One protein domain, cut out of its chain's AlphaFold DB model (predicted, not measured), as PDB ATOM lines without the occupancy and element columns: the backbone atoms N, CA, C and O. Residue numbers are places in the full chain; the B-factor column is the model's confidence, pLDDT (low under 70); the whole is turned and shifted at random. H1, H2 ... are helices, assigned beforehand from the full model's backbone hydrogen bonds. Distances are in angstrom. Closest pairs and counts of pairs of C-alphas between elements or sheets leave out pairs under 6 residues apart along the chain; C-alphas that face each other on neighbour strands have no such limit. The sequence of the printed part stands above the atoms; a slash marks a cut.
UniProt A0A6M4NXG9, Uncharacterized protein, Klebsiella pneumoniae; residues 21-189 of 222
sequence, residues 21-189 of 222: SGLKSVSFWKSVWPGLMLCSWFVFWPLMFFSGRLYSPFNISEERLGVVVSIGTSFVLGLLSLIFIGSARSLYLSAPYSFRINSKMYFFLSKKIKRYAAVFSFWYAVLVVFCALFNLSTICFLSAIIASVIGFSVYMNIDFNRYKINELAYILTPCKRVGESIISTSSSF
ATOM      1  N   SER A  21       8.872 -12.465 -32.889       63.09
ATOM      2  CA  SER A  21       8.902 -13.534 -31.882       63.09
ATOM      3  C   SER A  21      10.194 -14.349 -31.862       63.09
ATOM      4  O   SER A  21      10.382 -15.149 -30.948       63.09
ATOM      5  N   GLY A  22      11.039 -14.226 -32.890       65.12
ATOM      6  CA  GLY A  22      12.170 -15.128 -33.096       65.12
ATOM      7  C   GLY A  22      11.741 -16.579 -33.366       65.12
ATOM      8  O   GLY A  22      10.552 -16.924 -33.378       65.12
ATOM      9  N   LEU A  23      12.724 -17.443 -33.628       66.19
ATOM     10  CA  LEU A  23      12.522 -18.881 -33.824       66.19
ATOM     11  C   LEU A  23      12.571 -19.598 -32.472       66.19
ATOM     12  O   LEU A  23      13.483 -19.395 -31.674       66.19
ATOM     13  N   LYS A  24      11.600 -20.478 -32.220       69.88
ATOM     14  CA  LYS A  24      11.564 -21.245 -30.972       69.88
ATOM     15  C   LYS A  24      12.576 -22.395 -31.011       69.88
ATOM     16  O   LYS A  24      12.612 -23.141 -31.990       69.88
ATOM     17  N   SER A  25      13.316 -22.588 -29.915       66.50
ATOM     18  CA  SER A  25      14.149 -23.779 -29.696       66.50
ATOM     19  C   SER A  25      13.301 -25.059 -29.771       66.50
ATOM     20  O   SER A  25      12.262 -25.188 -29.110       66.50
ATOM     21  N   VAL A  26      13.715 -25.993 -30.631       73.50
ATOM     22  CA  VAL A  26      13.007 -27.249 -30.899       73.50
ATOM     23  C   VAL A  26      13.704 -28.392 -30.171       73.50
ATOM     24  O   VAL A  26      14.907 -28.588 -30.302       73.50
ATOM     25  N   SER A  27      12.931 -29.207 -29.450       80.06
ATOM     26  CA  SER A  27      13.438 -30.460 -28.882       80.06
ATOM     27  C   SER A  27      13.790 -31.449 -29.998       80.06
ATOM     28  O   SER A  27      12.918 -31.838 -30.782       80.06
ATOM     29  N   PHE A  28      15.054 -31.880 -30.032       79.56
ATOM     30  CA  PHE A  28      15.607 -32.797 -31.033       79.56
ATOM     31  C   PHE A  28      14.762 -34.071 -31.197       79.56
ATOM     32  O   PHE A  28      14.300 -34.387 -32.294       79.56
ATOM     33  N   TRP A  29      14.450 -34.745 -30.088       84.25
ATOM     34  CA  TRP A  29      13.713 -36.012 -30.083       84.25
ATOM     35  C   TRP A  29      12.315 -35.920 -30.699       84.25
ATOM     36  O   TRP A  29      11.903 -36.803 -31.451       84.25
ATOM     37  N   LYS A  30      11.600 -34.814 -30.457       83.75
ATOM     38  CA  LYS A  30      10.268 -34.588 -31.044       83.75
ATOM     39  C   LYS A  30      10.321 -34.403 -32.562       83.75
ATOM     40  O   LYS A  30       9.325 -34.659 -33.239       83.75
ATOM     41  N   SER A  31      11.453 -33.942 -33.091       85.81
ATOM     42  CA  SER A  31      11.655 -33.763 -34.528       85.81
ATOM     43  C   SER A  31      12.023 -35.070 -35.230       85.81
ATOM     44  O   SER A  31      11.536 -35.338 -36.328       85.81
ATOM     45  N   VAL A  32      12.852 -35.893 -34.582       89.88
ATOM     46  CA  VAL A  32      13.439 -37.104 -35.176       89.88
ATOM     47  C   VAL A  32      12.493 -38.303 -35.144       89.88
ATOM     48  O   VAL A  32      12.514 -39.107 -36.073       89.88
ATOM     49  N   TRP A  33      11.617 -38.404 -34.137       89.88
ATOM     50  CA  TRP A  33      10.697 -39.536 -33.963       89.88
ATOM     51  C   TRP A  33       9.981 -40.024 -35.244       89.88
ATOM     52  O   TRP A  33      10.075 -41.212 -35.551       89.88
ATOM     53  N   PRO A  34       9.313 -39.170 -36.051       90.06
ATOM     54  CA  PRO A  34       8.656 -39.634 -37.278       90.06
ATOM     55  C   PRO A  34       9.635 -40.141 -38.349       90.06
ATOM     56  O   PRO A  34       9.287 -41.041 -39.109       90.06
ATOM     57  N   GLY A  35      10.849 -39.586 -38.410       91.50
ATOM     58  CA  GLY A  35      11.903 -40.068 -39.305       91.50
ATOM     59  C   GLY A  35      12.426 -41.438 -38.874       91.50
ATOM     60  O   GLY A  35      12.647 -42.301 -39.718       91.50
ATOM     61  N   LEU A  36      12.536 -41.668 -37.563       93.56
ATOM     62  CA  LEU A  36      12.895 -42.968 -36.998       93.56
ATOM     63  C   LEU A  36      11.859 -44.040 -37.347       93.56
ATOM     64  O   LEU A  36      12.238 -45.103 -37.826       93.56
ATOM     65  N   MET A  37      10.564 -43.739 -37.199       93.12
ATOM     66  CA  MET A  37       9.494 -44.672 -37.580       93.12
ATOM     67  C   MET A  37       9.578 -45.070 -39.061       93.12
ATOM     68  O   MET A  37       9.419 -46.244 -39.391       93.12
ATOM     69  N   LEU A  38       9.864 -44.114 -39.953       92.69
ATOM     70  CA  LEU A  38      10.016 -44.393 -41.382       92.69
ATOM     71  C   LEU A  38      11.289 -45.200 -41.686       92.69
ATOM     72  O   LEU A  38      11.247 -46.138 -42.479       92.69
ATOM     73  N   CYS A  39      12.404 -44.873 -41.033       94.88
ATOM     74  CA  CYS A  39      13.649 -45.625 -41.162       94.88
ATOM     75  C   CYS A  39      13.455 -47.086 -40.736       94.88
ATOM     76  O   CYS A  39      13.828 -47.997 -41.472       94.88
ATOM     77  N   SER A  40      12.815 -47.317 -39.587       94.00
ATOM     78  CA  SER A  40      12.468 -48.663 -39.125       94.00
ATOM     79  C   SER A  40      11.559 -49.384 -40.119       94.00
ATOM     80  O   SER A  40      11.764 -50.568 -40.368       94.00
ATOM     81  N   TRP A  41      10.607 -48.682 -40.742       94.88
ATOM     82  CA  TRP A  41       9.741 -49.253 -41.775       94.88
ATOM     83  C   TRP A  41      10.529 -49.743 -42.995       94.88
ATOM     84  O   TRP A  41      10.332 -50.875 -43.432       94.88
ATOM     85  N   PHE A  42      11.452 -48.938 -43.527       93.25
ATOM     86  CA  PHE A  42      12.262 -49.341 -44.685       93.25
ATOM     87  C   PHE A  42      13.217 -50.492 -44.386       93.25
ATOM     88  O   PHE A  42      13.501 -51.284 -45.275       93.25
ATOM     89  N   VAL A  43      13.680 -50.628 -43.146       93.19
ATOM     90  CA  VAL A  43      14.539 -51.744 -42.734       93.19
ATOM     91  C   VAL A  43      13.724 -53.018 -42.486       93.19
ATOM     92  O   VAL A  43      14.168 -54.114 -42.825       93.19
ATOM     93  N   PHE A  44      12.513 -52.883 -41.941       93.38
ATOM     94  CA  PHE A  44      11.651 -54.007 -41.579       93.38
ATOM     95  C   PHE A  44      11.268 -54.882 -42.781       93.38
ATOM     96  O   PHE A  44      11.387 -56.102 -42.702       93.38
ATOM     97  N   TRP A  45      10.851 -54.290 -43.904       92.38
ATOM     98  CA  TRP A  45      10.368 -55.060 -45.060       92.38
ATOM     99  C   TRP A  45      11.442 -55.964 -45.696       92.38
ATOM    100  O   TRP A  45      11.196 -57.167 -45.816       92.38
ATOM    101  N   PRO A  46      12.637 -55.464 -46.066       90.38
ATOM    102  CA  PRO A  46      13.708 -56.306 -46.596       90.38
ATOM    103  C   PRO A  46      14.192 -57.346 -45.588       90.38
ATOM    104  O   PRO A  46      14.464 -58.476 -45.981       90.38
ATOM    105  N   LEU A  47      14.263 -57.008 -44.293       89.62
ATOM    106  CA  LEU A  47      14.623 -57.987 -43.265       89.62
ATOM    107  C   LEU A  47      13.602 -59.122 -43.198       89.62
ATOM    108  O   LEU A  47      13.995 -60.282 -43.211       89.62
ATOM    109  N   MET A  48      12.305 -58.823 -43.182       89.06
ATOM    110  CA  MET A  48      11.268 -59.854 -43.098       89.06
ATOM    111  C   MET A  48      11.245 -60.770 -44.326       89.06
ATOM    112  O   MET A  48      11.184 -61.985 -44.176       89.06
ATOM    113  N   PHE A  49      11.322 -60.212 -45.538       86.88
ATOM    114  CA  PHE A  49      11.140 -60.994 -46.766       86.88
ATOM    115  C   PHE A  49      12.433 -61.578 -47.345       86.88
ATOM    116  O   PHE A  49      12.390 -62.636 -47.972       86.88
ATOM    117  N   PHE A  50      13.587 -60.934 -47.144       84.50
ATOM    118  CA  PHE A  50      14.862 -61.455 -47.641       84.50
ATOM    119  C   PHE A  50      15.630 -62.290 -46.611       84.50
ATOM    120  O   PHE A  50      16.485 -63.074 -47.018       84.50
ATOM    121  N   SER A  51      15.311 -62.214 -45.308       78.06
ATOM    122  CA  SER A  51      15.953 -63.073 -44.290       78.06
ATOM    123  C   SER A  51      15.798 -64.563 -44.592       78.06
ATOM    124  O   SER A  51      16.766 -65.308 -44.459       78.06
ATOM    125  N   GLY A  52      14.636 -64.995 -45.091       70.94
ATOM    126  CA  GLY A  52      14.412 -66.386 -45.500       70.94
ATOM    127  C   GLY A  52      15.378 -66.869 -46.591       70.94
ATOM    128  O   GLY A  52      15.773 -68.032 -46.600       70.94
ATOM    129  N   ARG A  53      15.845 -65.967 -47.467       71.50
ATOM    130  CA  ARG A  53      16.844 -66.283 -48.503       71.50
ATOM    131  C   ARG A  53      18.275 -66.349 -47.960       71.50
ATOM    132  O   ARG A  53      19.137 -66.930 -48.611       71.50
ATOM    133  N   LEU A  54      18.539 -65.785 -46.782       68.81
ATOM    134  CA  LEU A  54      19.875 -65.775 -46.182       68.81
ATOM    135  C   LEU A  54      20.256 -67.147 -45.600       68.81
ATOM    136  O   LEU A  54      21.410 -67.558 -45.687       68.81
ATOM    137  N   TYR A  55      19.271 -67.865 -45.051       67.31
ATOM    138  CA  TYR A  55      19.459 -69.167 -44.399       67.31
ATOM    139  C   TYR A  55      19.274 -70.366 -45.333       67.31
ATOM    140  O   TYR A  55      19.561 -71.493 -44.933       67.31
ATOM    141  N   SER A  56      18.833 -70.150 -46.576       64.44
ATOM    142  CA  SER A  56      18.711 -71.237 -47.548       64.44
ATOM    143  C   SER A  56      20.102 -71.800 -47.893       64.44
ATOM    144  O   SER A  56      20.980 -71.042 -48.331       64.44
ATOM    145  N   PRO A  57      20.344 -73.112 -47.705       58.97
ATOM    146  CA  PRO A  57      21.632 -73.738 -48.003       58.97
ATOM    147  C   PRO A  57      21.915 -73.852 -49.511       58.97
ATOM    148  O   PRO A  57      23.050 -74.118 -49.883       58.97
ATOM    149  N   PHE A  58      20.915 -73.616 -50.369       59.88
ATOM    150  CA  PHE A  58      21.010 -73.770 -51.827       59.88
ATOM    151  C   PHE A  58      21.479 -72.516 -52.585       59.88
ATOM    152  O   PHE A  58      21.699 -72.592 -53.789       59.88
ATOM    153  N   ASN A  59      21.641 -71.374 -51.909       62.03
ATOM    154  CA  ASN A  59      22.010 -70.121 -52.574       62.03
ATOM    155  C   ASN A  59      23.531 -69.998 -52.745       62.03
ATOM    156  O   ASN A  59      24.292 -70.183 -51.790       62.03
ATOM    157  N   ILE A  60      23.953 -69.617 -53.952       67.19
ATOM    158  CA  ILE A  60      25.349 -69.315 -54.301       67.19
ATOM    159  C   ILE A  60      25.825 -68.108 -53.468       67.19
ATOM    160  O   ILE A  60      25.029 -67.247 -53.076       67.19
ATOM    161  N   SER A  61      27.127 -68.027 -53.177       74.06
ATOM    162  CA  SER A  61      27.732 -66.927 -52.403       74.06
ATOM    163  C   SER A  61      27.346 -65.532 -52.925       74.06
ATOM    164  O   SER A  61      27.131 -64.616 -52.129       74.06
ATOM    165  N   GLU A  62      27.190 -65.384 -54.241       75.88
ATOM    166  CA  GLU A  62      26.805 -64.137 -54.914       75.88
ATOM    167  C   GLU A  62      25.372 -63.684 -54.589       75.88
ATOM    168  O   GLU A  62      25.134 -62.502 -54.338       75.88
ATOM    169  N   GLU A  63      24.413 -64.610 -54.510       76.06
ATOM    170  CA  GLU A  63      23.018 -64.287 -54.186       76.06
ATOM    171  C   GLU A  63      22.866 -63.855 -52.725       76.06
ATOM    172  O   GLU A  63      22.121 -62.924 -52.407       76.06
ATOM    173  N   ARG A  64      23.632 -64.488 -51.827       78.75
ATOM    174  CA  ARG A  64      23.709 -64.091 -50.416       78.75
ATOM    175  C   ARG A  64      24.273 -62.680 -50.270       78.75
ATOM    176  O   ARG A  64      23.712 -61.875 -49.528       78.75
ATOM    177  N   LEU A  65      25.335 -62.359 -51.013       82.88
ATOM    178  CA  LEU A  65      25.912 -61.016 -51.036       82.88
ATOM    179  C   LEU A  65      24.914 -59.986 -51.589       82.88
ATOM    180  O   LEU A  65      24.752 -58.917 -51.000       82.88
ATOM    181  N   GLY A  66      24.170 -60.327 -52.644       85.00
ATOM    182  CA  GLY A  66      23.113 -59.477 -53.198       85.00
ATOM    183  C   GLY A  66      22.002 -59.146 -52.192       85.00
ATOM    184  O   GLY A  66      21.566 -57.993 -52.086       85.00
ATOM    185  N   VAL A  67      21.573 -60.119 -51.383       84.56
ATOM    186  CA  VAL A  67      20.595 -59.884 -50.306       84.56
ATOM    187  C   VAL A  67      21.149 -58.925 -49.249       84.56
ATOM    188  O   VAL A  67      20.464 -57.970 -48.874       84.56
ATOM    189  N   VAL A  68      22.395 -59.121 -48.811       87.94
ATOM    190  CA  VAL A  68      23.049 -58.237 -47.830       87.94
ATOM    191  C   VAL A  68      23.155 -56.806 -48.366       87.94
ATOM    192  O   VAL A  68      22.802 -55.859 -47.661       87.94
ATOM    193  N   VAL A  69      23.545 -56.636 -49.633       89.81
ATOM    194  CA  VAL A  69      23.593 -55.325 -50.306       89.81
ATOM    195  C   VAL A  69      22.202 -54.678 -50.371       89.81
ATOM    196  O   VAL A  69      22.064 -53.474 -50.148       89.81
ATOM    197  N   SER A  70      21.148 -55.458 -50.610       89.75
ATOM    198  CA  SER A  70      19.761 -54.960 -50.665       89.75
ATOM    199  C   SER A  70      19.262 -54.454 -49.304       89.75
ATOM    200  O   SER A  70      18.590 -53.422 -49.215       89.75
ATOM    201  N   ILE A  71      19.617 -55.154 -48.225       90.31
ATOM    202  CA  ILE A  71      19.297 -54.738 -46.853       90.31
ATOM    203  C   ILE A  71      20.104 -53.483 -46.487       90.31
ATOM    204  O   ILE A  71      19.535 -52.510 -45.991       90.31
ATOM    205  N   GLY A  72      21.405 -53.467 -46.795       91.81
ATOM    206  CA  GLY A  72      22.284 -52.326 -46.528       91.81
ATOM    207  C   GLY A  72      21.841 -51.050 -47.249       91.81
ATOM    208  O   GLY A  72      21.761 -49.984 -46.641       91.81
ATOM    209  N   THR A  73      21.467 -51.148 -48.524       90.44
ATOM    210  CA  THR A  73      20.946 -50.003 -49.295       90.44
ATOM    211  C   THR A  73      19.611 -49.493 -48.757       90.44
ATOM    212  O   THR A  73      19.409 -48.281 -48.670       90.44
ATOM    213  N   SER A  74      18.727 -50.385 -48.310       92.62
ATOM    214  CA  SER A  74      17.464 -50.007 -47.662       92.62
ATOM    215  C   SER A  74      17.685 -49.309 -46.317       92.62
ATOM    216  O   SER A  74      16.981 -48.352 -45.993       92.62
ATOM    217  N   PHE A  75      18.708 -49.719 -45.561       94.19
ATOM    218  CA  PHE A  75      19.132 -49.029 -44.344       94.19
ATOM    219  C   PHE A  75      19.664 -47.619 -44.636       94.19
ATOM    220  O   PHE A  75      19.234 -46.664 -43.990       94.19
ATOM    221  N   VAL A  76      20.526 -47.458 -45.647       94.81
ATOM    222  CA  VAL A  76      21.020 -46.135 -46.078       94.81
ATOM    223  C   VAL A  76      19.864 -45.229 -46.512       94.81
ATOM    224  O   VAL A  76      19.800 -44.072 -46.095       94.81
ATOM    225  N   LEU A  77      18.908 -45.752 -47.286       93.56
ATOM    226  CA  LEU A  77      17.697 -45.021 -47.668       93.56
ATOM    227  C   LEU A  77      16.870 -44.607 -46.435       93.56
ATOM    228  O   LEU A  77      16.399 -43.470 -46.358       93.56
ATOM    229  N   GLY A  78      16.747 -45.499 -45.448       94.19
ATOM    230  CA  GLY A  78      16.170 -45.224 -44.132       94.19
ATOM    231  C   GLY A  78      16.838 -44.052 -43.420       94.19
ATOM    232  O   GLY A  78      16.152 -43.096 -43.046       94.19
ATOM    233  N   LEU A  79      18.165 -44.071 -43.302       94.69
ATOM    234  CA  LEU A  79      18.936 -43.000 -42.667       94.69
ATOM    235  C   LEU A  79      18.776 -41.658 -43.386       94.69
ATOM    236  O   LEU A  79      18.536 -40.640 -42.736       94.69
ATOM    237  N   LEU A  80      18.848 -41.646 -44.719       93.44
ATOM    238  CA  LEU A  80      18.624 -40.428 -45.500       93.44
ATOM    239  C   LEU A  80      17.223 -39.868 -45.239       93.44
ATOM    240  O   LEU A  80      17.074 -38.679 -44.956       93.44
ATOM    241  N   SER A  81      16.200 -40.726 -45.253       91.06
ATOM    242  CA  SER A  81      14.825 -40.309 -44.972       91.06
ATOM    243  C   SER A  81      14.660 -39.726 -43.562       91.06
ATOM    244  O   SER A  81      13.951 -38.732 -43.389       91.06
ATOM    245  N   LEU A  82      15.373 -40.274 -42.570       93.56
ATOM    246  CA  LEU A  82      15.391 -39.778 -41.196       93.56
ATOM    247  C   LEU A  82      15.980 -38.370 -41.117       93.56
ATOM    248  O   LEU A  82      15.382 -37.507 -40.472       93.56
ATOM    249  N   ILE A  83      17.101 -38.118 -41.801       90.31
ATOM    250  CA  ILE A  83      17.728 -36.791 -41.857       90.31
ATOM    251  C   ILE A  83      16.769 -35.794 -42.515       90.31
ATOM    252  O   ILE A  83      16.450 -34.769 -41.916       90.31
ATOM    253  N   PHE A  84      16.230 -36.116 -43.696       89.06
ATOM    254  CA  PHE A  84      15.317 -35.222 -44.416       89.06
ATOM    255  C   PHE A  84      14.050 -34.897 -43.614       89.06
ATOM    256  O   PHE A  84      13.661 -33.730 -43.515       89.06
ATOM    257  N   ILE A  85      13.415 -35.902 -43.003       89.69
ATOM    258  CA  ILE A  85      12.225 -35.695 -42.168       89.69
ATOM    259  C   ILE A  85      12.581 -34.916 -40.909       89.69
ATOM    260  O   ILE A  85      11.846 -33.998 -40.550       89.69
ATOM    261  N   GLY A  86      13.699 -35.240 -40.258       87.12
ATOM    262  CA  GLY A  86      14.175 -34.540 -39.070       87.12
ATOM    263  C   GLY A  86      14.411 -33.055 -39.342       87.12
ATOM    264  O   GLY A  86      13.935 -32.212 -38.580       87.12
ATOM    265  N   SER A  87      15.057 -32.721 -40.461       85.06
ATOM    266  CA  SER A  87      15.285 -31.339 -40.892       85.06
ATOM    267  C   SER A  87      13.979 -30.620 -41.242       85.06
ATOM    268  O   SER A  87      13.731 -29.518 -40.748       85.06
ATOM    269  N   ALA A  88      13.104 -31.244 -42.036       84.06
ATOM    270  CA  ALA A  88      11.823 -30.653 -42.426       84.06
ATOM    271  C   ALA A  88      10.893 -30.442 -41.219       84.06
ATOM    272  O   ALA A  88      10.213 -29.419 -41.102       84.06
ATOM    273  N   ARG A  89      10.868 -31.403 -40.290       86.00
ATOM    274  CA  ARG A  89      10.058 -31.335 -39.075       86.00
ATOM    275  C   ARG A  89      10.615 -30.322 -38.085       86.00
ATOM    276  O   ARG A  89       9.812 -29.645 -37.448       86.00
ATOM    277  N   SER A  90      11.935 -30.170 -38.010       82.81
ATOM    278  CA  SER A  90      12.581 -29.154 -37.180       82.81
ATOM    279  C   SER A  90      12.146 -27.769 -37.644       82.81
ATOM    280  O   SER A  90      11.541 -27.032 -36.871       82.81
ATOM    281  N   LEU A  91      12.270 -27.499 -38.949       79.00
ATOM    282  CA  LEU A  91      11.813 -26.250 -39.563       79.00
ATOM    283  C   LEU A  91      10.315 -26.002 -39.330       79.00
ATOM    284  O   LEU A  91       9.904 -24.891 -38.999       79.00
ATOM    285  N   TYR A  92       9.489 -27.046 -39.461       82.94
ATOM    286  CA  TYR A  92       8.064 -26.953 -39.154       82.94
ATOM    287  C   TYR A  92       7.831 -26.554 -37.693       82.94
ATOM    288  O   TYR A  92       6.982 -25.711 -37.434       82.94
ATOM    289  N   LEU A  93       8.537 -27.162 -36.737       82.56
ATOM    290  CA  LEU A  93       8.344 -26.937 -35.301       82.56
ATOM    291  C   LEU A  93       8.914 -25.603 -34.805       82.56
ATOM    292  O   LEU A  93       8.384 -25.086 -33.820       82.56
ATOM    293  N   SER A  94       9.923 -25.046 -35.481       79.38
ATOM    294  CA  SER A  94      10.490 -23.729 -35.161       79.38
ATOM    295  C   SER A  94       9.491 -22.591 -35.375       79.38
ATOM    296  O   SER A  94       9.620 -21.536 -34.754       79.38
ATOM    297  N   ALA A  95       8.472 -22.804 -36.215       79.88
ATOM    298  CA  ALA A  95       7.406 -21.835 -36.415       79.88
ATOM    299  C   ALA A  95       6.525 -21.679 -35.148       79.88
ATOM    300  O   ALA A  95       6.188 -22.677 -34.485       79.88
ATOM    301  N   PRO A  96       6.074 -20.450 -34.827       78.06
ATOM    302  CA  PRO A  96       5.214 -20.176 -33.676       78.06
ATOM    303  C   PRO A  96       3.965 -21.065 -33.651       78.06
ATOM    304  O   PRO A  96       3.310 -21.282 -34.672       78.06
ATOM    305  N   TYR A  97       3.613 -21.589 -32.473       80.62
ATOM    306  CA  TYR A  97       2.498 -22.535 -32.317       80.62
ATOM    307  C   TYR A  97       1.159 -21.951 -32.788       80.62
ATOM    308  O   TYR A  97       0.436 -22.609 -33.537       80.62
ATOM    309  N   SER A  98       0.886 -20.690 -32.437       78.31
ATOM    310  CA  SER A  98      -0.324 -19.970 -32.846       78.31
ATOM    311  C   SER A  98      -0.457 -19.866 -34.366       78.31
ATOM    312  O   SER A  98      -1.560 -19.946 -34.894       78.31
ATOM    313  N   PHE A  99       0.662 -19.753 -35.090       80.19
ATOM    314  CA  PHE A  99       0.641 -19.740 -36.549       80.19
ATOM    315  C   PHE A  99       0.403 -21.142 -37.121       80.19
ATOM    316  O   PHE A  99      -0.399 -21.308 -38.033       80.19
ATOM    317  N   ARG A 100       1.037 -22.177 -36.553       83.00
ATOM    318  CA  ARG A 100       0.935 -23.562 -37.048       83.00
ATOM    319  C   ARG A 100      -0.482 -24.130 -37.046       83.00
ATOM    320  O   ARG A 100      -0.794 -24.937 -37.916       83.00
ATOM    321  N   ILE A 101      -1.296 -23.771 -36.057       82.56
ATOM    322  CA  ILE A 101      -2.667 -24.288 -35.924       82.56
ATOM    323  C   ILE A 101      -3.661 -23.463 -36.735       82.56
ATOM    324  O   ILE A 101      -4.592 -24.025 -37.304       82.56
ATOM    325  N   ASN A 102      -3.439 -22.152 -36.829       82.81
ATOM    326  CA  ASN A 102      -4.377 -21.246 -37.488       82.81
ATOM    327  C   ASN A 102      -4.107 -21.084 -38.994       82.81
ATOM    328  O   ASN A 102      -5.012 -20.715 -39.741       82.81
ATOM    329  N   SER A 103      -2.884 -21.362 -39.458       83.75
ATOM    330  CA  SER A 103      -2.506 -21.241 -40.869       83.75
ATOM    331  C   SER A 103      -3.105 -22.368 -41.711       83.75
ATOM    332  O   SER A 103      -2.829 -23.559 -41.511       83.75
ATOM    333  N   LYS A 104      -3.875 -21.981 -42.735       85.62
ATOM    334  CA  LYS A 104      -4.422 -22.917 -43.724       85.62
ATOM    335  C   LYS A 104      -3.308 -23.498 -44.596       85.62
ATOM    336  O   LYS A 104      -3.394 -24.667 -44.978       85.62
ATOM    337  N   MET A 105      -2.253 -22.723 -44.869       83.50
ATOM    338  CA  MET A 105      -1.054 -23.165 -45.587       83.50
ATOM    339  C   MET A 105      -0.346 -24.304 -44.847       83.50
ATOM    340  O   MET A 105      -0.110 -25.357 -45.445       83.50
ATOM    341  N   TYR A 106      -0.042 -24.135 -43.554       83.56
ATOM    342  CA  TYR A 106       0.659 -25.153 -42.761       83.56
ATOM    343  C   TYR A 106      -0.139 -26.452 -42.670       83.56
ATOM    344  O   TYR A 106       0.417 -27.539 -42.857       83.56
ATOM    345  N   PHE A 107      -1.449 -26.345 -42.435       87.06
ATOM    346  CA  PHE A 107      -2.334 -27.503 -42.412       87.06
ATOM    347  C   PHE A 107      -2.340 -28.244 -43.756       87.06
ATOM    348  O   PHE A 107      -2.174 -29.467 -43.795       87.06
ATOM    349  N   PHE A 108      -2.486 -27.514 -44.864       87.12
ATOM    350  CA  PHE A 108      -2.487 -28.089 -46.208       87.12
ATOM    351  C   PHE A 108      -1.164 -28.774 -46.549       87.12
ATOM    352  O   PHE A 108      -1.172 -29.944 -46.937       87.12
ATOM    353  N   LEU A 109      -0.036 -28.084 -46.355       84.88
ATOM    354  CA  LEU A 109       1.292 -28.607 -46.663       84.88
ATOM    355  C   LEU A 109       1.604 -29.843 -45.810       84.88
ATOM    356  O   LEU A 109       2.011 -30.875 -46.342       84.88
ATOM    357  N   SER A 110       1.333 -29.786 -44.500       85.62
ATOM    358  CA  SER A 110       1.561 -30.922 -43.602       85.62
ATOM    359  C   SER A 110       0.709 -32.133 -43.985       85.62
ATOM    360  O   SER A 110       1.216 -33.254 -44.042       85.62
ATOM    361  N   LYS A 111      -0.575 -31.925 -44.298       89.88
ATOM    362  CA  LYS A 111      -1.471 -33.002 -44.742       89.88
ATOM    363  C   LYS A 111      -1.000 -33.616 -46.060       89.88
ATOM    364  O   LYS A 111      -1.084 -34.831 -46.223       89.88
ATOM    365  N   LYS A 112      -0.498 -32.797 -46.986       89.88
ATOM    366  CA  LYS A 112      -0.040 -33.250 -48.300       89.88
ATOM    367  C   LYS A 112       1.260 -34.048 -48.216       89.88
ATOM    368  O   LYS A 112       1.308 -35.162 -48.727       89.88
ATOM    369  N   ILE A 113       2.253 -33.551 -47.479       88.44
ATOM    370  CA  ILE A 113       3.519 -34.265 -47.236       88.44
ATOM    371  C   ILE A 113       3.264 -35.615 -46.554       88.44
ATOM    372  O   ILE A 113       3.811 -36.627 -46.983       88.44
ATOM    373  N   LYS A 114       2.384 -35.667 -45.543       90.69
ATOM    374  CA  LYS A 114       2.015 -36.933 -44.883       90.69
ATOM    375  C   LYS A 114       1.400 -37.943 -45.852       90.69
ATOM    376  O   LYS A 114       1.690 -39.129 -45.749       90.69
ATOM    377  N   ARG A 115       0.569 -37.483 -46.796       92.12
ATOM    378  CA  ARG A 115       0.004 -38.345 -47.845       92.12
ATOM    379  C   ARG A 115       1.087 -38.873 -48.781       92.12
ATOM    380  O   ARG A 115       1.090 -40.066 -49.043       92.12
ATOM    381  N   TYR A 116       2.012 -38.028 -49.235       92.38
ATOM    382  CA  TYR A 116       3.126 -38.474 -50.079       92.38
ATOM    383  C   TYR A 116       4.010 -39.505 -49.385       92.38
ATOM    384  O   TYR A 116       4.299 -40.543 -49.974       92.38
ATOM    385  N   ALA A 117       4.370 -39.254 -48.124       91.81
ATOM    386  CA  ALA A 117       5.130 -40.203 -47.323       91.81
ATOM    387  C   ALA A 117       4.396 -41.548 -47.213       91.81
ATOM    388  O   ALA A 117       4.985 -42.576 -47.513       91.81
ATOM    389  N   ALA A 118       3.098 -41.544 -46.887       93.69
ATOM    390  CA  ALA A 118       2.306 -42.771 -46.780       93.69
ATOM    391  C   ALA A 118       2.208 -43.548 -48.106       93.69
ATOM    392  O   ALA A 118       2.373 -44.767 -48.115       93.69
ATOM    393  N   VAL A 119       1.976 -42.853 -49.227       95.00
ATOM    394  CA  VAL A 119       1.901 -43.481 -50.558       95.00
ATOM    395  C   VAL A 119       3.246 -44.098 -50.941       95.00
ATOM    396  O   VAL A 119       3.278 -45.236 -51.401       95.00
ATOM    397  N   PHE A 120       4.355 -43.390 -50.710       94.31
ATOM    398  CA  PHE A 120       5.691 -43.916 -50.984       94.31
ATOM    399  C   PHE A 120       6.042 -45.103 -50.076       94.31
ATOM    400  O   PHE A 120       6.554 -46.108 -50.560       94.31
ATOM    401  N   SER A 121       5.714 -45.041 -48.779       93.81
ATOM    402  CA  SER A 121       5.915 -46.153 -47.838       93.81
ATOM    403  C   SER A 121       5.151 -47.412 -48.235       93.81
ATOM    404  O   SER A 121       5.673 -48.515 -48.085       93.81
ATOM    405  N   PHE A 122       3.922 -47.248 -48.729       95.50
ATOM    406  CA  PHE A 122       3.114 -48.357 -49.223       95.50
ATOM    407  C   PHE A 122       3.678 -48.918 -50.533       95.50
ATOM    408  O   PHE A 122       3.870 -50.126 -50.644       95.50
ATOM    409  N   TRP A 123       4.016 -48.051 -51.493       95.19
ATOM    410  CA  TRP A 123       4.649 -48.452 -52.752       95.19
ATOM    411  C   TRP A 123       5.952 -49.226 -52.524       95.19
ATOM    412  O   TRP A 123       6.159 -50.277 -53.122       95.19
ATOM    413  N   TYR A 124       6.798 -48.751 -51.608       94.75
ATOM    414  CA  TYR A 124       8.034 -49.427 -51.230       94.75
ATOM    415  C   TYR A 124       7.779 -50.837 -50.680       94.75
ATOM    416  O   TYR A 124       8.437 -51.785 -51.100       94.75
ATOM    417  N   ALA A 125       6.798 -50.995 -49.782       94.31
ATOM    418  CA  ALA A 125       6.425 -52.304 -49.249       94.31
ATOM    419  C   ALA A 125       5.963 -53.262 -50.359       94.31
ATOM    420  O   ALA A 125       6.431 -54.396 -50.427       94.31
ATOM    421  N   VAL A 126       5.107 -52.784 -51.272       94.19
ATOM    422  CA  VAL A 126       4.659 -53.556 -52.443       94.19
ATOM    423  C   VAL A 126       5.847 -53.970 -53.310       94.19
ATOM    424  O   VAL A 126       5.921 -55.123 -53.717       94.19
ATOM    425  N   LEU A 127       6.796 -53.065 -53.550       93.62
ATOM    426  CA  LEU A 127       7.987 -53.333 -54.352       93.62
ATOM    427  C   LEU A 127       8.884 -54.402 -53.707       93.62
ATOM    428  O   LEU A 127       9.326 -55.317 -54.401       93.62
ATOM    429  N   VAL A 128       9.095 -54.350 -52.386       92.31
ATOM    430  CA  VAL A 128       9.850 -55.384 -51.653       92.31
ATOM    431  C   VAL A 128       9.151 -56.741 -51.745       92.31
ATOM    432  O   VAL A 128       9.796 -57.732 -52.084       92.31
ATOM    433  N   VAL A 129       7.839 -56.796 -51.493       91.38
ATOM    434  CA  VAL A 129       7.058 -58.043 -51.571       91.38
ATOM    435  C   VAL A 129       7.057 -58.598 -52.993       91.38
ATOM    436  O   VAL A 129       7.265 -59.791 -53.185       91.38
ATOM    437  N   PHE A 130       6.889 -57.747 -54.002       90.88
ATOM    438  CA  PHE A 130       6.936 -58.146 -55.405       90.88
ATOM    439  C   PHE A 130       8.303 -58.751 -55.764       90.88
ATOM    440  O   PHE A 130       8.373 -59.858 -56.295       90.88
ATOM    441  N   CYS A 131       9.408 -58.105 -55.383       88.62
ATOM    442  CA  CYS A 131      10.749 -58.670 -55.562       88.62
ATOM    443  C   CYS A 131      10.960 -59.979 -54.778       88.62
ATOM    444  O   CYS A 131      11.689 -60.869 -55.236       88.62
ATOM    445  N   ALA A 132      10.320 -60.118 -53.615       86.06
ATOM    446  CA  ALA A 132      10.361 -61.335 -52.813       86.06
ATOM    447  C   ALA A 132       9.609 -62.505 -53.476       86.06
ATOM    448  O   ALA A 132      10.123 -63.622 -53.497       86.06
ATOM    449  N   LEU A 133       8.436 -62.253 -54.065       86.56
ATOM    450  CA  LEU A 133       7.598 -63.282 -54.690       86.56
ATOM    451  C   LEU A 133       8.162 -63.787 -56.024       86.56
ATOM    452  O   LEU A 133       8.138 -64.985 -56.284       86.56
ATOM    453  N   PHE A 134       8.697 -62.891 -56.855       85.19
ATOM    454  CA  PHE A 134       9.172 -63.232 -58.202       85.19
ATOM    455  C   PHE A 134      10.658 -63.609 -58.272       85.19
ATOM    456  O   PHE A 134      11.180 -63.794 -59.367       85.19
ATOM    457  N   ASN A 135      11.356 -63.703 -57.132       78.19
ATOM    458  CA  ASN A 135      12.800 -63.985 -57.086       78.19
ATOM    459  C   ASN A 135      13.628 -63.084 -58.020       78.19
ATOM    460  O   ASN A 135      14.576 -63.525 -58.663       78.19
ATOM    461  N   LEU A 136      13.275 -61.795 -58.076       81.44
ATOM    462  CA  LEU A 136      14.000 -60.829 -58.897       81.44
ATOM    463  C   LEU A 136      15.430 -60.636 -58.380       81.44
ATOM    464  O   LEU A 136      15.671 -60.612 -57.170       81.44
ATOM    465  N   SER A 137      16.361 -60.446 -59.319       82.69
ATOM    466  CA  SER A 137      17.758 -60.128 -59.015       82.69
ATOM    467  C   SER A 137      17.867 -58.850 -58.178       82.69
ATOM    468  O   SER A 137      17.126 -57.882 -58.383       82.69
ATOM    469  N   THR A 138      18.855 -58.808 -57.282       84.50
ATOM    470  CA  THR A 138      19.223 -57.624 -56.494       84.50
ATOM    471  C   THR A 138      19.378 -56.368 -57.352       84.50
ATOM    472  O   THR A 138      18.950 -55.289 -56.952       84.50
ATOM    473  N   ILE A 139      19.930 -56.495 -58.561       87.25
ATOM    474  CA  ILE A 139      20.136 -55.358 -59.469       87.25
ATOM    475  C   ILE A 139      18.789 -54.759 -59.913       87.25
ATOM    476  O   ILE A 139      18.634 -53.536 -59.979       87.25
ATOM    477  N   CYS A 140      17.784 -55.605 -60.158       88.44
ATOM    478  CA  CYS A 140      16.432 -55.166 -60.515       88.44
ATOM    479  C   CYS A 140      15.761 -54.429 -59.348       88.44
ATOM    480  O   CYS A 140      15.133 -53.395 -59.545       88.44
ATOM    481  N   PHE A 141      15.943 -54.917 -58.120       90.00
ATOM    482  CA  PHE A 141      15.428 -54.250 -56.922       90.00
ATOM    483  C   PHE A 141      16.054 -52.862 -56.717       90.00
ATOM    484  O   PHE A 141      15.336 -51.878 -56.532       90.00
ATOM    485  N   LEU A 142      17.384 -52.762 -56.810       91.00
ATOM    486  CA  LEU A 142      18.106 -51.499 -56.639       91.00
ATOM    487  C   LEU A 142      17.711 -50.466 -57.695       91.00
ATOM    488  O   LEU A 142      17.397 -49.323 -57.360       91.00
ATOM    489  N   SER A 143      17.684 -50.874 -58.965       91.94
ATOM    490  CA  SER A 143      17.265 -49.993 -60.060       91.94
ATOM    491  C   SER A 143      15.814 -49.536 -59.899       91.94
ATOM    492  O   SER A 143      15.535 -48.348 -60.061       91.94
ATOM    493  N   ALA A 144      14.904 -50.424 -59.487       93.69
ATOM    494  CA  ALA A 144      13.507 -50.079 -59.246       93.69
ATOM    495  C   ALA A 144      13.325 -49.105 -58.066       93.69
ATOM    496  O   ALA A 144      12.509 -48.183 -58.159       93.69
ATOM    497  N   ILE A 145      14.101 -49.247 -56.983       93.81
ATOM    498  CA  ILE A 145      14.099 -48.285 -55.868       93.81
ATOM    499  C   ILE A 145      14.603 -46.923 -56.326       93.81
ATOM    500  O   ILE A 145      13.943 -45.918 -56.061       93.81
ATOM    501  N   ILE A 146      15.742 -46.873 -57.020       93.88
ATOM    502  CA  ILE A 146      16.329 -45.611 -57.487       93.88
ATOM    503  C   ILE A 146      15.352 -44.901 -58.430       93.88
ATOM    504  O   ILE A 146      15.045 -43.725 -58.225       93.88
ATOM    505  N   ALA A 147      14.792 -45.624 -59.403       95.38
ATOM    506  CA  ALA A 147      13.784 -45.091 -60.314       95.38
ATOM    507  C   ALA A 147      12.536 -44.595 -59.564       95.38
ATOM    508  O   ALA A 147      12.028 -43.516 -59.868       95.38
ATOM    509  N   SER A 148      12.078 -45.328 -58.543       94.56
ATOM    510  CA  SER A 148      10.940 -44.921 -57.711       94.56
ATOM    511  C   SER A 148      11.233 -43.646 -56.920       94.56
ATOM    512  O   SER A 148      10.397 -42.747 -56.896       94.56
ATOM    513  N   VAL A 149      12.412 -43.532 -56.299       93.62
ATOM    514  CA  VAL A 149      12.819 -42.334 -55.545       93.62
ATOM    515  C   VAL A 149      12.883 -41.119 -56.468       93.62
ATOM    516  O   VAL A 149      12.321 -40.072 -56.137       93.62
ATOM    517  N   ILE A 150      13.510 -41.254 -57.640       94.94
ATOM    518  CA  ILE A 150      13.609 -40.171 -58.628       94.94
ATOM    519  C   ILE A 150      12.214 -39.789 -59.137       94.94
ATOM    520  O   ILE A 150      11.849 -38.615 -59.088       94.94
ATOM    521  N   GLY A 151      11.406 -40.765 -59.557       94.62
ATOM    522  CA  GLY A 151      10.057 -40.537 -60.073       94.62
ATOM    523  C   GLY A 151       9.143 -39.846 -59.060       94.62
ATOM    524  O   GLY A 151       8.503 -38.845 -59.388       94.62
ATOM    525  N   PHE A 152       9.133 -40.305 -57.804       94.06
ATOM    526  CA  PHE A 152       8.373 -39.653 -56.734       94.06
ATOM    527  C   PHE A 152       8.887 -38.244 -56.428       94.06
ATOM    528  O   PHE A 152       8.080 -37.345 -56.187       94.06
ATOM    529  N   SER A 153      10.204 -38.030 -56.462       90.56
ATOM    530  CA  SER A 153      10.801 -36.712 -56.226       90.56
ATOM    531  C   SER A 153      10.406 -35.715 -57.315       90.56
ATOM    532  O   SER A 153      10.000 -34.595 -57.004       90.56
ATOM    533  N   VAL A 154      10.442 -36.131 -58.585       92.50
ATOM    534  CA  VAL A 154       9.980 -35.323 -59.725       92.50
ATOM    535  C   VAL A 154       8.484 -35.039 -59.614       92.50
ATOM    536  O   VAL A 154       8.067 -33.893 -59.765       92.50
ATOM    537  N   TYR A 155       7.676 -36.048 -59.279       92.44
ATOM    538  CA  TYR A 155       6.235 -35.878 -59.107       92.44
ATOM    539  C   TYR A 155       5.893 -34.875 -57.998       92.44
ATOM    540  O   TYR A 155       5.088 -33.967 -58.217       92.44
ATOM    541  N   MET A 156       6.540 -34.987 -56.833       89.94
ATOM    542  CA  MET A 156       6.375 -34.011 -55.753       89.94
ATOM    543  C   MET A 156       6.845 -32.617 -56.165       89.94
ATOM    544  O   MET A 156       6.186 -31.640 -55.820       89.94
ATOM    545  N   ASN A 157       7.947 -32.505 -56.910       87.44
ATOM    546  CA  ASN A 157       8.452 -31.217 -57.377       87.44
ATOM    547  C   ASN A 157       7.452 -30.541 -58.328       87.44
ATOM    548  O   ASN A 157       7.071 -29.398 -58.091       87.44
ATOM    549  N   ILE A 158       6.945 -31.266 -59.331       88.62
ATOM    550  CA  ILE A 158       5.918 -30.763 -60.258       88.62
ATOM    551  C   ILE A 158       4.683 -30.303 -59.486       88.62
ATOM    552  O   ILE A 158       4.155 -29.219 -59.738       88.62
ATOM    553  N   ASP A 159       4.218 -31.115 -58.540       87.56
ATOM    554  CA  ASP A 159       3.049 -30.786 -57.743       87.56
ATOM    555  C   ASP A 159       3.280 -29.554 -56.849       87.56
ATOM    556  O   ASP A 159       2.433 -28.665 -56.817       87.56
ATOM    557  N   PHE A 160       4.433 -29.429 -56.187       83.06
ATOM    558  CA  PHE A 160       4.766 -28.250 -55.381       83.06
ATOM    559  C   PHE A 160       5.008 -26.992 -56.216       83.06
ATOM    560  O   PHE A 160       4.648 -25.893 -55.781       83.06
ATOM    561  N   ASN A 161       5.532 -27.139 -57.433       82.50
ATOM    562  CA  ASN A 161       5.728 -26.029 -58.357       82.50
ATOM    563  C   ASN A 161       4.390 -25.404 -58.788       82.50
ATOM    564  O   ASN A 161       4.311 -24.189 -58.959       82.50
ATOM    565  N   ARG A 162       3.297 -26.187 -58.839       80.88
ATOM    566  CA  ARG A 162       1.935 -25.656 -59.078       80.88
ATOM    567  C   ARG A 162       1.479 -24.649 -58.022       80.88
ATOM    568  O   ARG A 162       0.597 -23.845 -58.298       80.88
ATOM    569  N   TYR A 163       2.061 -24.689 -56.826       74.25
ATOM    570  CA  TYR A 163       1.753 -23.763 -55.733       74.25
ATOM    571  C   TYR A 163       2.819 -22.673 -55.563       74.25
ATOM    572  O   TYR A 163       2.795 -21.970 -54.553       74.25
ATOM    573  N   LYS A 164       3.770 -22.566 -56.506       72.56
ATOM    574  CA  LYS A 164       4.918 -21.645 -56.479       72.56
ATOM    575  C   LYS A 164       5.685 -21.654 -55.153       72.56
ATOM    576  O   LYS A 164       6.234 -20.645 -54.721       72.56
ATOM    577  N   ILE A 165       5.766 -22.817 -54.500       68.12
ATOM    578  CA  ILE A 165       6.481 -22.955 -53.221       68.12
ATOM    579  C   ILE A 165       7.965 -22.602 -53.371       68.12
ATOM    580  O   ILE A 165       8.557 -22.088 -52.430       68.12
ATOM    581  N   ASN A 166       8.544 -22.776 -54.562       65.12
ATOM    582  CA  ASN A 166       9.924 -22.378 -54.850       65.12
ATOM    583  C   ASN A 166      10.133 -20.852 -54.764       65.12
ATOM    584  O   ASN A 166      11.166 -20.400 -54.278       65.12
ATOM    585  N   GLU A 167       9.137 -20.056 -55.156       65.25
ATOM    586  CA  GLU A 167       9.157 -18.592 -55.026       65.25
ATOM    587  C   GLU A 167       8.984 -18.166 -53.557       65.25
ATOM    588  O   GLU A 167       9.654 -17.263 -53.060       65.25
ATOM    589  N   LEU A 168       8.152 -18.899 -52.814       62.50
ATOM    590  CA  LEU A 168       7.965 -18.709 -51.372       62.50
ATOM    591  C   LEU A 168       9.221 -19.079 -50.571       62.50
ATOM    592  O   LEU A 168       9.546 -18.407 -49.594       62.50
ATOM    593  N   ALA A 169       9.941 -20.125 -50.987       62.28
ATOM    594  CA  ALA A 169      11.208 -20.523 -50.392       62.28
ATOM    595  C   ALA A 169      12.245 -19.404 -50.531       62.28
ATOM    596  O   ALA A 169      12.894 -19.078 -49.542       62.28
ATOM    597  N   TYR A 170      12.319 -18.756 -51.702       62.25
ATOM    598  CA  TYR A 170      13.192 -17.605 -51.938       62.25
ATOM    599  C   TYR A 170      12.905 -16.451 -50.965       62.25
ATOM    600  O   TYR A 170      13.838 -15.949 -50.340       62.25
ATOM    601  N   ILE A 171      11.629 -16.110 -50.741       61.03
ATOM    602  CA  ILE A 171      11.203 -15.062 -49.791       61.03
ATOM    603  C   ILE A 171      11.510 -15.441 -48.331       61.03
ATOM    604  O   ILE A 171      11.792 -14.576 -47.505       61.03
ATOM    605  N   LEU A 172      11.478 -16.735 -47.997       61.97
ATOM    606  CA  LEU A 172      11.698 -17.223 -46.635       61.97
ATOM    607  C   LEU A 172      13.192 -17.363 -46.277       61.97
ATOM    608  O   LEU A 172      13.550 -17.260 -45.100       61.97
ATOM    609  N   THR A 173      14.077 -17.571 -47.261       61.06
ATOM    610  CA  THR A 173      15.532 -17.728 -47.041       61.06
ATOM    611  C   THR A 173      16.177 -16.566 -46.266       61.06
ATOM    612  O   THR A 173      16.934 -16.837 -45.331       61.06
ATOM    613  N   PRO A 174      15.884 -15.288 -46.583       57.53
ATOM    614  CA  PRO A 174      16.370 -14.142 -45.814       57.53
ATOM    615  C   PRO A 174      15.895 -14.157 -44.356       57.53
ATOM    616  O   PRO A 174      16.680 -13.904 -43.447       57.53
ATOM    617  N   CYS A 175      14.635 -14.526 -44.106       54.16
ATOM    618  CA  CYS A 175      14.082 -14.583 -42.750       54.16
ATOM    619  C   CYS A 175      14.688 -15.699 -41.902       54.16
ATOM    620  O   CYS A 175      14.842 -15.528 -40.694       54.16
ATOM    621  N   LYS A 176      15.076 -16.820 -42.522       55.31
ATOM    622  CA  LYS A 176      15.827 -17.873 -41.835       55.31
ATOM    623  C   LYS A 176      17.159 -17.336 -41.294       55.31
ATOM    624  O   LYS A 176      17.460 -17.579 -40.131       55.31
ATOM    625  N   ARG A 177      17.897 -16.548 -42.088       54.06
ATOM    626  CA  ARG A 177      19.164 -15.930 -41.653       54.06
ATOM    627  C   ARG A 177      18.974 -14.925 -40.516       54.06
ATOM    628  O   ARG A 177      19.777 -14.915 -39.593       54.06
ATOM    629  N   VAL A 178      17.903 -14.129 -40.553       52.47
ATOM    630  CA  VAL A 178      17.564 -13.180 -39.472       52.47
ATOM    631  C   VAL A 178      17.183 -13.916 -38.178       52.47
ATOM    632  O   VAL A 178      17.578 -13.515 -37.086       52.47
ATOM    633  N   GLY A 179      16.450 -15.027 -38.282       51.50
ATOM    634  CA  GLY A 179      16.136 -15.874 -37.130       51.50
ATOM    635  C   GLY A 179      17.375 -16.555 -36.536       51.50
ATOM    636  O   GLY A 179      17.518 -16.600 -35.318       51.50
ATOM    637  N   GLU A 180      18.288 -17.042 -37.380       51.84
ATOM    638  CA  GLU A 180      19.570 -17.625 -36.958       51.84
ATOM    639  C   GLU A 180      20.486 -16.582 -36.294       51.84
ATOM    640  O   GLU A 180      21.096 -16.886 -35.266       51.84
ATOM    641  N   SER A 181      20.523 -15.336 -36.790       48.84
ATOM    642  CA  SER A 181      21.287 -14.263 -36.144       48.84
ATOM    643  C   SER A 181      20.731 -13.912 -34.765       48.84
ATOM    644  O   SER A 181      21.507 -13.811 -33.823       48.84
ATOM    645  N   ILE A 182      19.405 -13.820 -34.600       47.16
ATOM    646  CA  ILE A 182      18.787 -13.511 -33.296       47.16
ATOM    647  C   ILE A 182      18.985 -14.661 -32.297       47.16
ATOM    648  O   ILE A 182      19.258 -14.402 -31.127       47.16
ATOM    649  N   ILE A 183      18.917 -15.924 -32.743       47.03
ATOM    650  CA  ILE A 183      19.234 -17.076 -31.883       47.03
ATOM    651  C   ILE A 183      20.686 -16.989 -31.395       47.03
ATOM    652  O   ILE A 183      20.914 -17.140 -30.196       47.03
ATOM    653  N   SER A 184      21.641 -16.673 -32.279       42.50
ATOM    654  CA  SER A 184      23.050 -16.513 -31.891       42.50
ATOM    655  C   SER A 184      23.271 -15.369 -30.891       42.50
ATOM    656  O   SER A 184      24.089 -15.494 -29.981       42.50
ATOM    657  N   THR A 185      22.490 -14.285 -30.996       45.41
ATOM    658  CA  THR A 185      22.515 -13.192 -30.017       45.41
ATOM    659  C   THR A 185      21.899 -13.633 -28.691       45.41
ATOM    660  O   THR A 185      22.487 -13.386 -27.646       45.41
ATOM    661  N   SER A 186      20.776 -14.362 -28.701       40.72
ATOM    662  CA  SER A 186      20.130 -14.851 -27.473       40.72
ATOM    663  C   SER A 186      20.984 -15.861 -26.697       40.72
ATOM    664  O   SER A 186      21.095 -15.739 -25.483       40.72
ATOM    665  N   SER A 187      21.694 -16.770 -27.379       42.91
ATOM    666  CA  SER A 187      22.679 -17.656 -26.737       42.91
ATOM    667  C   SER A 187      23.914 -16.916 -26.216       42.91
ATOM    668  O   SER A 187      24.637 -17.447 -25.384       42.91
ATOM    669  N   SER A 188      24.167 -15.696 -26.703       38.84
ATOM    670  CA  SER A 188      25.222 -14.821 -26.187       38.84
ATOM    671  C   SER A 188      24.756 -13.969 -24.997       38.84
ATOM    672  O   SER A 188      25.597 -13.421 -24.290       38.84
ATOM    673  N   PHE A 189      23.442 -13.866 -24.757       45.16
ATOM    674  CA  PHE A 189      22.848 -13.150 -23.620       45.16
ATOM    675  C   PHE A 189      22.481 -14.058 -22.435       45.16
ATOM    676  O   PHE A 189      22.204 -13.532 -21.362       45.16
TER     677      PHE A 189
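What this domain is: This is residues 21 to 189 of the 222 residues of an uncharacterized protein of Klebsiella pneumoniae (UniProt A0A6M4NXG9). Two long helical hairpins, H1 with H2 and H4 with H5, pack together as an elongated up-and-down bundle, each of its four helices running against the one before it in the chain. The little helix H3 joins the hairpins at one end, and H6 passes across that end, touching no helix. The printed part has 169 residues with six named helices, H1 to H6 in order, and no named strand: all helix. It is loose, with a radius of gyration of the C-alphas of 20.2 A and spans of 65 by 38 by 23 A.

How they stand to each other: H1, residues 28 to 54, and H2, residues 61 to 94, touch as a hairpin at a shallow tilt of 15 degrees; their closest C-alphas, of Cys 39 and Gly 78, are 3.9 A apart. H3, residues 97 to 102, and H4, residues 104 to 133, only just touch, with 3 pairs of C-alphas within 8 A, and only at the corner. H4, the hub, touches H1 the same way at 14 degrees, closest at C-alphas 49 and 132, 6.1 A. H4 and H5, residues 138 to 161, form a hairpin, closest at C-alphas 131 and 141, 6.6 A. H6, residues 165 to 189, is close to H5 but not clearly touching, about perpendicular at 88 degrees. Every O i to N i+4 pair is within hydrogen-bond range in H2, H3, H4 and H5, against 18 of 23 in H1 and 19 of 21 in H6.

Where its parts are: H1 begins at C-alpha 28 (15.607, -32.797, -31.033) and spans 36.5 A, with a kink of 36 degrees near residue 48. H2 spans 49.6 A, H4 43.5 A and H5 34.4 A. H6 spans 35.2 A to C-alpha 189 (22.848, -13.150, -23.620).

The domain as a whole: The printed part has no cut and no long link. Confidence is under 70 at residues 21 to 25, 54 to 60 and 165 to 189.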